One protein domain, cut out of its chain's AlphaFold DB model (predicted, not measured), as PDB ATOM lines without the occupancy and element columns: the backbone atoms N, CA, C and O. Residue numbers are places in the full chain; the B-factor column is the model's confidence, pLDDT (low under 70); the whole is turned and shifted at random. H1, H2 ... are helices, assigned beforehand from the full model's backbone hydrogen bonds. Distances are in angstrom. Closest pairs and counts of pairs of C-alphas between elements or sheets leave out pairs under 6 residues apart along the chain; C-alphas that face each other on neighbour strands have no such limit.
ATOM      1  N   PRO A 100      25.782  43.506 -21.983       78.25
ATOM      2  CA  PRO A 100      27.125  43.121 -21.585       78.25
ATOM      3  C   PRO A 100      28.074  43.232 -22.773       78.25
ATOM      4  O   PRO A 100      28.044  42.405 -23.682       78.25
ATOM      5  N   VAL A 101      28.932  44.254 -22.735       75.81
ATOM      6  CA  VAL A 101      29.865  44.617 -23.813       75.81
ATOM      7  C   VAL A 101      30.718  43.429 -24.240       75.81
ATOM      8  O   VAL A 101      30.940  43.219 -25.427       75.81
ATOM      9  N   VAL A 102      31.120  42.599 -23.280       75.94
ATOM     10  CA  VAL A 102      31.891  41.380 -23.538       75.94
ATOM     11  C   VAL A 102      31.128  40.418 -24.450       75.94
ATOM     12  O   VAL A 102      31.713  39.892 -25.385       75.94
ATOM     13  N   LYS A 103      29.813  40.239 -24.258       79.56
ATOM     14  CA  LYS A 103      29.007  39.374 -25.136       79.56
ATOM     15  C   LYS A 103      28.879  39.958 -26.542       79.56
ATOM     16  O   LYS A 103      28.937  39.206 -27.505       79.56
ATOM     17  N   ILE A 104      28.764  41.284 -26.662       79.25
ATOM     18  CA  ILE A 104      28.773  41.979 -27.961       79.25
ATOM     19  C   ILE A 104      30.093  41.708 -28.679       79.25
ATOM     20  O   ILE A 104      30.100  41.306 -29.835       79.25
ATOM     21  N   GLN A 105      31.211  41.875 -27.972       78.38
ATOM     22  CA  GLN A 105      32.534  41.595 -28.512       78.38
ATOM     23  C   GLN A 105      32.657  40.131 -28.934       78.38
ATOM     24  O   GLN A 105      33.140  39.879 -30.032       78.38
ATOM     25  N   THR A 106      32.197  39.172 -28.126       82.88
ATOM     26  CA  THR A 106      32.209  37.750 -28.501       82.88
ATOM     27  C   THR A 106      31.416  37.503 -29.783       82.88
ATOM     28  O   THR A 106      31.942  36.855 -30.679       82.88
ATOM     29  N   ILE A 107      30.207  38.065 -29.910       83.44
ATOM     30  CA  ILE A 107      29.373  37.938 -31.117       83.44
ATOM     31  C   ILE A 107      30.070  38.554 -32.337       83.44
ATOM     32  O   ILE A 107      30.084  37.953 -33.405       83.44
ATOM     33  N   MET A 108      30.698  39.724 -32.195       80.44
ATOM     34  CA  MET A 108      31.389  40.386 -33.307       80.44
ATOM     35  C   MET A 108      32.634  39.622 -33.781       80.44
ATOM     36  O   MET A 108      32.910  39.601 -34.978       80.44
ATOM     37  N   HIS A 109      33.363  38.970 -32.871       83.94
ATOM     38  CA  HIS A 109      34.530  38.146 -33.209       83.94
ATOM     39  C   HIS A 109      34.164  36.742 -33.718       83.94
ATOM     40  O   HIS A 109      35.066  36.003 -34.109       83.94
ATOM     41  N   LEU A 110      32.874  36.371 -33.775       85.38
ATOM     42  CA  LEU A 110      32.445  35.200 -34.554       85.38
ATOM     43  C   LEU A 110      32.785  35.379 -36.040       85.38
ATOM     44  O   LEU A 110      32.999  34.402 -36.751       85.38
ATOM     45  N   ASN A 111      32.879  36.630 -36.505       81.62
ATOM     46  CA  ASN A 111      33.401  36.939 -37.823       81.62
ATOM     47  C   ASN A 111      34.937  36.976 -37.774       81.62
ATOM     48  O   ASN A 111      35.535  37.943 -37.296       81.62
ATOM     49  N   SER A 112      35.574  35.925 -38.291       78.94
ATOM     50  CA  SER A 112      37.035  35.740 -38.285       78.94
ATOM     51  C   SER A 112      37.816  36.859 -38.992       78.94
ATOM     52  O   SER A 112      39.013  37.026 -38.742       78.94
ATOM     53  N   ASN A 113      37.150  37.671 -39.818       79.69
ATOM     54  CA  ASN A 113      37.753  38.802 -40.525       79.69
ATOM     55  C   ASN A 113      37.962  40.044 -39.635       79.69
ATOM     56  O   ASN A 113      38.714  40.948 -40.005       79.69
ATOM     57  N   VAL A 114      37.329  40.113 -38.459       76.69
ATOM     58  CA  VAL A 114      37.388  41.280 -37.566       76.69
ATOM     59  C   VAL A 114      38.312  40.997 -36.381       76.69
ATOM     60  O   VAL A 114      37.982  40.234 -35.481       76.69
ATOM     61  N   ARG A 115      39.492  41.639 -36.360       72.88
ATOM     62  CA  ARG A 115      40.528  41.407 -35.328       72.88
ATOM     63  C   ARG A 115      40.485  42.383 -34.145       72.88
ATOM     64  O   ARG A 115      40.886  42.025 -33.042       72.88
ATOM     65  N   LYS A 116      40.102  43.641 -34.377       79.81
ATOM     66  CA  LYS A 116      40.036  44.697 -33.353       79.81
ATOM     67  C   LYS A 116      38.858  45.609 -33.649       79.81
ATOM     68  O   LYS A 116      38.627  45.955 -34.803       79.81
ATOM     69  N   ILE A 117      38.148  46.021 -32.605       78.44
ATOM     70  CA  ILE A 117      36.955  46.863 -32.712       78.44
ATOM     71  C   ILE A 117      37.154  48.076 -31.806       78.44
ATOM     72  O   ILE A 117      37.571  47.937 -30.657       78.44
ATOM     73  N   ASN A 118      36.874  49.267 -32.334       84.62
ATOM     74  CA  ASN A 118      36.942  50.511 -31.573       84.62
ATOM     75  C   ASN A 118      35.876  50.526 -30.455       84.62
ATOM     76  O   ASN A 118      34.741  50.101 -30.669       84.62
ATOM     77  N   ASN A 119      36.216  51.082 -29.290       78.94
ATOM     78  CA  ASN A 119      35.292  51.288 -28.170       78.94
ATOM     79  C   ASN A 119      34.060  52.111 -28.575       78.94
ATOM     80  O   ASN A 119      32.949  51.830 -28.133       78.94
ATOM     81  N   GLU A 120      34.234  53.099 -29.453       80.38
ATOM     82  CA  GLU A 120      33.118  53.894 -29.969       80.38
ATOM     83  C   GLU A 120      32.181  53.065 -30.855       80.38
ATOM     84  O   GLU A 120      30.964  53.128 -30.692       80.38
ATOM     85  N   ALA A 121      32.739  52.200 -31.709       82.31
ATOM     86  CA  ALA A 121      31.954  51.279 -32.526       82.31
ATOM     87  C   ALA A 121      31.158  50.302 -31.648       82.31
ATOM     88  O   ALA A 121      29.966  50.116 -31.863       82.31
ATOM     89  N   ILE A 122      31.780  49.746 -30.604       82.44
ATOM     90  CA  ILE A 122      31.111  48.873 -29.626       82.44
ATOM     91  C   ILE A 122      29.913  49.580 -28.979       82.44
ATOM     92  O   ILE A 122      28.840  48.989 -28.867       82.44
ATOM     93  N   ASN A 123      30.062  50.852 -28.600       80.62
ATOM     94  CA  ASN A 123      28.971  51.637 -28.019       80.62
ATOM     95  C   ASN A 123      27.830  51.880 -29.019       80.62
ATOM     96  O   ASN A 123      26.658  51.861 -28.636       80.62
ATOM     97  N   VAL A 124      28.151  52.101 -30.296       84.12
ATOM     98  CA  VAL A 124      27.150  52.231 -31.365       84.12
ATOM     99  C   VAL A 124      26.406  50.911 -31.567       84.12
ATOM    100  O   VAL A 124      25.178  50.915 -31.578       84.12
ATOM    101  N   PHE A 125      27.110  49.777 -31.624       83.88
ATOM    102  CA  PHE A 125      26.488  48.451 -31.710       83.88
ATOM    103  C   PHE A 125      25.598  48.153 -30.507       83.88
ATOM    104  O   PHE A 125      24.483  47.662 -30.667       83.88
ATOM    105  N   GLN A 126      26.045  48.511 -29.303       82.75
ATOM    106  CA  GLN A 126      25.249  48.380 -28.090       82.75
ATOM    107  C   GLN A 126      23.929  49.153 -28.192       82.75
ATOM    108  O   GLN A 126      22.872  48.602 -27.888       82.75
ATOM    109  N   LYS A 127      23.970  50.407 -28.659       82.00
ATOM    110  CA  LYS A 127      22.761  51.210 -28.892       82.00
ATOM    111  C   LYS A 127      21.878  50.599 -29.979       82.00
ATOM    112  O   LYS A 127      20.669  50.530 -29.786       82.00
ATOM    113  N   ALA A 128      22.468  50.122 -31.075       82.81
ATOM    114  CA  ALA A 128      21.739  49.512 -32.181       82.81
ATOM    115  C   ALA A 128      20.980  48.248 -31.749       82.81
ATOM    116  O   ALA A 128      19.806  48.110 -32.075       82.81
ATOM    117  N   MET A 129      21.595  47.368 -30.951       83.44
ATOM    118  CA  MET A 129      20.909  46.180 -30.427       83.44
ATOM    119  C   MET A 129      19.773  46.538 -29.472       83.44
ATOM    120  O   MET A 129      18.710  45.933 -29.545       83.44
ATOM    121  N   ILE A 130      19.969  47.526 -28.594       81.38
ATOM    122  CA  ILE A 130      18.904  47.985 -27.693       81.38
ATOM    123  C   ILE A 130      17.728  48.537 -28.507       81.38
ATOM    124  O   ILE A 130      16.589  48.147 -28.264       81.38
ATOM    125  N   MET A 131      18.002  49.389 -29.498       77.81
ATOM    126  CA  MET A 131      16.977  49.938 -30.390       77.81
ATOM    127  C   MET A 131      16.255  48.836 -31.171       77.81
ATOM    128  O   MET A 131      15.032  48.850 -31.247       77.81
ATOM    129  N   PHE A 132      16.990  47.845 -31.684       84.94
ATOM    130  CA  PHE A 132      16.417  46.701 -32.391       84.94
ATOM    131  C   PHE A 132      15.483  45.872 -31.503       84.94
ATOM    132  O   PHE A 132      14.379  45.539 -31.920       84.94
ATOM    133  N   LEU A 133      15.889  45.562 -30.268       84.38
ATOM    134  CA  LEU A 133      15.061  44.790 -29.340       84.38
ATOM    135  C   LEU A 133      13.799  45.555 -28.922       84.38
ATOM    136  O   LEU A 133      12.731  44.954 -28.823       84.38
ATOM    137  N   ILE A 134      13.903  46.869 -28.702       81.50
ATOM    138  CA  ILE A 134      12.744  47.726 -28.413       81.50
ATOM    139  C   ILE A 134      11.775  47.714 -29.597       81.50
ATOM    140  O   ILE A 134      10.582  47.492 -29.414       81.50
ATOM    141  N   GLU A 135      12.292  47.904 -30.809       80.94
ATOM    142  CA  GLU A 135      11.500  47.897 -32.037       80.94
ATOM    143  C   GLU A 135      10.803  46.549 -32.265       80.94
ATOM    144  O   GLU A 135       9.625  46.506 -32.619       80.94
ATOM    145  N   LEU A 136      11.505  45.441 -32.007       83.88
ATOM    146  CA  LEU A 136      10.956  44.092 -32.109       83.88
ATOM    147  C   LEU A 136       9.779  43.893 -31.147       83.88
ATOM    148  O   LEU A 136       8.733  43.377 -31.541       83.88
ATOM    149  N   VAL A 137       9.927  44.333 -29.896       83.06
ATOM    150  CA  VAL A 137       8.868  44.251 -28.883       83.06
ATOM    151  C   VAL A 137       7.679  45.129 -29.266       83.06
ATOM    152  O   VAL A 137       6.546  44.655 -29.212       83.06
ATOM    153  N   ASN A 138       7.919  46.368 -29.701       82.00
ATOM    154  CA  ASN A 138       6.861  47.285 -30.122       82.00
ATOM    155  C   ASN A 138       6.030  46.690 -31.263       82.00
ATOM    156  O   ASN A 138       4.808  46.631 -31.157       82.00
ATOM    157  N   LYS A 139       6.692  46.161 -32.297       80.19
ATOM    158  CA  LYS A 139       6.028  45.497 -33.424       80.19
ATOM    159  C   LYS A 139       5.275  44.235 -33.022       80.19
ATOM    160  O   LYS A 139       4.193  43.977 -33.536       80.19
ATOM    161  N   THR A 140       5.824  43.456 -32.091       81.56
ATOM    162  CA  THR A 140       5.148  42.258 -31.569       81.56
ATOM    163  C   THR A 140       3.871  42.636 -30.814       81.56
ATOM    164  O   THR A 140       2.847  41.980 -30.965       81.56
ATOM    165  N   ILE A 141       3.902  43.713 -30.022       78.50
ATOM    166  CA  ILE A 141       2.729  44.224 -29.294       78.50
ATOM    167  C   ILE A 141       1.691  44.808 -30.256       78.50
ATOM    168  O   ILE A 141       0.501  44.563 -30.074       78.50
ATOM    169  N   GLU A 142       2.130  45.558 -31.268       76.75
ATOM    170  CA  GLU A 142       1.263  46.104 -32.315       76.75
ATOM    171  C   GLU A 142       0.517  44.981 -33.044       76.75
ATOM    172  O   GLU A 142      -0.706  45.014 -33.136       76.75
ATOM    173  N   PHE A 143       1.233  43.930 -33.457       73.19
ATOM    174  CA  PHE A 143       0.639  42.757 -34.100       73.19
ATOM    175  C   PHE A 143      -0.341  41.998 -33.187       73.19
ATOM    176  O   PHE A 143      -1.297  41.381 -33.653       73.19
ATOM    177  N   LYS A 144      -0.124  42.049 -31.870       74.94
ATOM    178  CA  LYS A 144      -0.906  41.297 -30.889       74.94
ATOM    179  C   LYS A 144      -2.322  41.851 -30.633       74.94
ATOM    180  O   LYS A 144      -3.148  41.121 -30.083       74.94
ATOM    181  N   ASN A 145      -2.663  43.084 -31.025       65.50
ATOM    182  CA  ASN A 145      -3.982  43.668 -30.727       65.50
ATOM    183  C   ASN A 145      -4.834  43.886 -31.981       65.50
ATOM    184  O   ASN A 145      -4.507  44.711 -32.818       65.50
ATOM    185  N   GLU A 146      -5.957  43.167 -32.111       53.88
ATOM    186  CA  GLU A 146      -7.272  43.739 -31.750       53.88
ATOM    187  C   GLU A 146      -8.117  42.977 -30.699       53.88
ATOM    188  O   GLU A 146      -9.151  43.497 -30.285       53.88
ATOM    189  N   LYS A 147      -7.755  41.769 -30.230       56.56
ATOM    190  CA  LYS A 147      -8.694  40.953 -29.409       56.56
ATOM    191  C   LYS A 147      -8.201  40.402 -28.069       56.56
ATOM    192  O   LYS A 147      -8.989  39.730 -27.407       56.56
ATOM    193  N   ASN A 148      -6.967  40.650 -27.621       53.78
ATOM    194  CA  ASN A 148      -6.459  39.936 -26.442       53.78
ATOM    195  C   ASN A 148      -5.711  40.827 -25.436       53.78
ATOM    196  O   ASN A 148      -4.569  41.221 -25.635       53.78
ATOM    197  N   THR A 149      -6.348  41.059 -24.287       56.69
ATOM    198  CA  THR A 149      -5.909  41.872 -23.134       56.69
ATOM    199  C   THR A 149      -4.707  41.301 -22.359       56.69
ATOM    200  O   THR A 149      -4.411  41.728 -21.238       56.69
ATOM    201  N   SER A 150      -3.999  40.316 -22.917       62.62
ATOM    202  CA  SER A 150      -2.927  39.600 -22.227       62.62
ATOM    203  C   SER A 150      -1.612  40.384 -22.237       62.62
ATOM    204  O   SER A 150      -1.043  40.676 -23.289       62.62
ATOM    205  N   LYS A 151      -1.075  40.641 -21.040       69.44
ATOM    206  CA  LYS A 151       0.175  41.385 -20.794       69.44
ATOM    207  C   LYS A 151       1.466  40.581 -21.065       69.44
ATOM    208  O   LYS A 151       2.546  41.067 -20.750       69.44
ATOM    209  N   PHE A 152       1.377  39.363 -21.608       77.81
ATOM    210  CA  PHE A 152       2.516  38.442 -21.781       77.81
ATOM    211  C   PHE A 152       2.855  38.200 -23.255       77.81
ATOM    212  O   PHE A 152       1.955  37.862 -24.012       77.81
ATOM    213  N   ILE A 153       4.118  38.317 -23.672       79.31
ATOM    214  CA  ILE A 153       4.548  38.002 -25.049       79.31
ATOM    215  C   ILE A 153       4.940  36.521 -25.130       79.31
ATOM    216  O   ILE A 153       5.729  36.048 -24.312       79.31
ATOM    217  N   THR A 154       4.390  35.797 -26.103       82.12
ATOM    218  CA  THR A 154       4.699  34.388 -26.376       82.12
ATOM    219  C   THR A 154       5.581  34.240 -27.617       82.12
ATOM    220  O   THR A 154       5.676  35.148 -28.441       82.12
ATOM    221  N   SER A 155       6.230  33.082 -27.777       79.75
ATOM    222  CA  SER A 155       7.015  32.770 -28.983       79.75
ATOM    223  C   SER A 155       6.172  32.805 -30.261       79.75
ATOM    224  O   SER A 155       6.688  33.168 -31.315       79.75
ATOM    225  N   LEU A 156       4.879  32.482 -30.165       74.75
ATOM    226  CA  LEU A 156       3.942  32.550 -31.285       74.75
ATOM    227  C   LEU A 156       3.773  33.989 -31.788       74.75
ATOM    228  O   LEU A 156       3.839  34.215 -32.991       74.75
ATOM    229  N   ASP A 157       3.648  34.956 -30.872       77.31
ATOM    230  CA  ASP A 157       3.494  36.378 -31.216       77.31
ATOM    231  C   ASP A 157       4.719  36.903 -31.988       77.31
ATOM    232  O   ASP A 157       4.589  37.658 -32.949       77.31
ATOM    233  N   ILE A 158       5.917  36.458 -31.589       78.25
ATOM    234  CA  ILE A 158       7.182  36.827 -32.238       78.25
ATOM    235  C   ILE A 158       7.300  36.138 -33.605       78.25
ATOM    236  O   ILE A 158       7.646  36.786 -34.587       78.25
ATOM    237  N   ASN A 159       6.980  34.843 -33.697       69.38
ATOM    238  CA  ASN A 159       7.065  34.081 -34.946       69.38
ATOM    239  C   ASN A 159       6.098  34.597 -36.017       69.38
ATOM    240  O   ASN A 159       6.467  34.662 -37.188       69.38
ATOM    241  N   CYS A 160       4.886  35.013 -35.639       60.81
ATOM    242  CA  CYS A 160       3.933  35.601 -36.581       60.81
ATOM    243  C   CYS A 160       4.475  36.877 -37.249       60.81
ATOM    244  O   CYS A 160       4.187  37.105 -38.422       60.81
ATOM    245  N   LEU A 161       5.314  37.661 -36.561       65.94
ATOM    246  CA  LEU A 161       5.973  38.833 -37.147       65.94
ATOM    247  C   LEU A 161       6.921  38.459 -38.303       65.94
ATOM    248  O   LEU A 161       7.013  39.199 -39.282       65.94
ATOM    249  N   TYR A 162       7.613  37.320 -38.189       61.56
ATOM    250  CA  TYR A 162       8.597  36.843 -39.169       61.56
ATOM    251  C   TYR A 162       7.986  35.998 -40.292       61.56
ATOM    252  O   TYR A 162       8.511  35.993 -41.394       61.56
ATOM    253  N   LEU A 163       6.864  35.318 -40.040       55.06
ATOM    254  CA  LEU A 163       6.173  34.502 -41.047       55.06
ATOM    255  C   LEU A 163       5.314  35.330 -42.014       55.06
ATOM    256  O   LEU A 163       4.999  34.863 -43.105       55.06
TER     257      LEU A 163
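What this domain is: This is residues 100 to 163 of the 236 residues of the protein "HMG box domain-containing protein" of Plasmodium vivax (strain Salvador I) (UniProt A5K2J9). What is the main picture? One long helix, H2, makes a straight bar, and two short helices, H1 and H3, cross it near its opposite ends, on the same side of the bar, with a wide space between them. What is it made of? The printed part has 64 residues with three named helices, in the order H1, H2, H3, and no named strand; the class is all helix. How large is its outline? It is a rod spanning 49 by 20 by 15 A, only just extended, close to loose, with a radius of gyration of the C-alphas of 16.2 A.

How they stand to each other: What touches the longest helix? H2, residues 119 to 144, touches H1, residues 101 to 108, with residues 122 to 126 alone; the closest C-alphas, of Ile 104 and Gln 126, are 7.3 A apart, and the lines are about perpendicular at 84 degrees. H2 touches H3, residues 155 to 163, with residues 139 to 144 alone; the closest C-alphas, of Thr 140 and Ile 158, are 5.8 A apart, and the lines are about perpendicular at 82 degrees. Do the two short helices meet? H1 and H3 are apart. Are the helix backbones complete? Every O i to N i+4 pair is within hydrogen-bond range in H1 and H2, and 3 of 5 are in H3.

Where its parts are: Where does H2 run? It measures 37.6 A from C-alpha 119 at (35.292, 51.288, -28.170) to C-alpha 144 at (-0.906, 41.297, -30.889). Where are the short helices? H1 begins at C-alpha 101, (29.865, 44.617, -23.813), and measures 10.5 A; H3 measures 12.2 A.

The domain as a whole: Which C-alphas are farthest apart? Those of Arg 115 and Lys 147, at 49.6 A. What links the helices, and what stands free? Both links are short, with 10 residues each, and the printed part has no cut. Residues 110 to 115, 130 to 135 of H2, and 145 to 150 stand free. Where is confidence low? Residues 145 to 151 and 159 to 163 are under 70 in pLDDT; the mean of the printed part is 76.6.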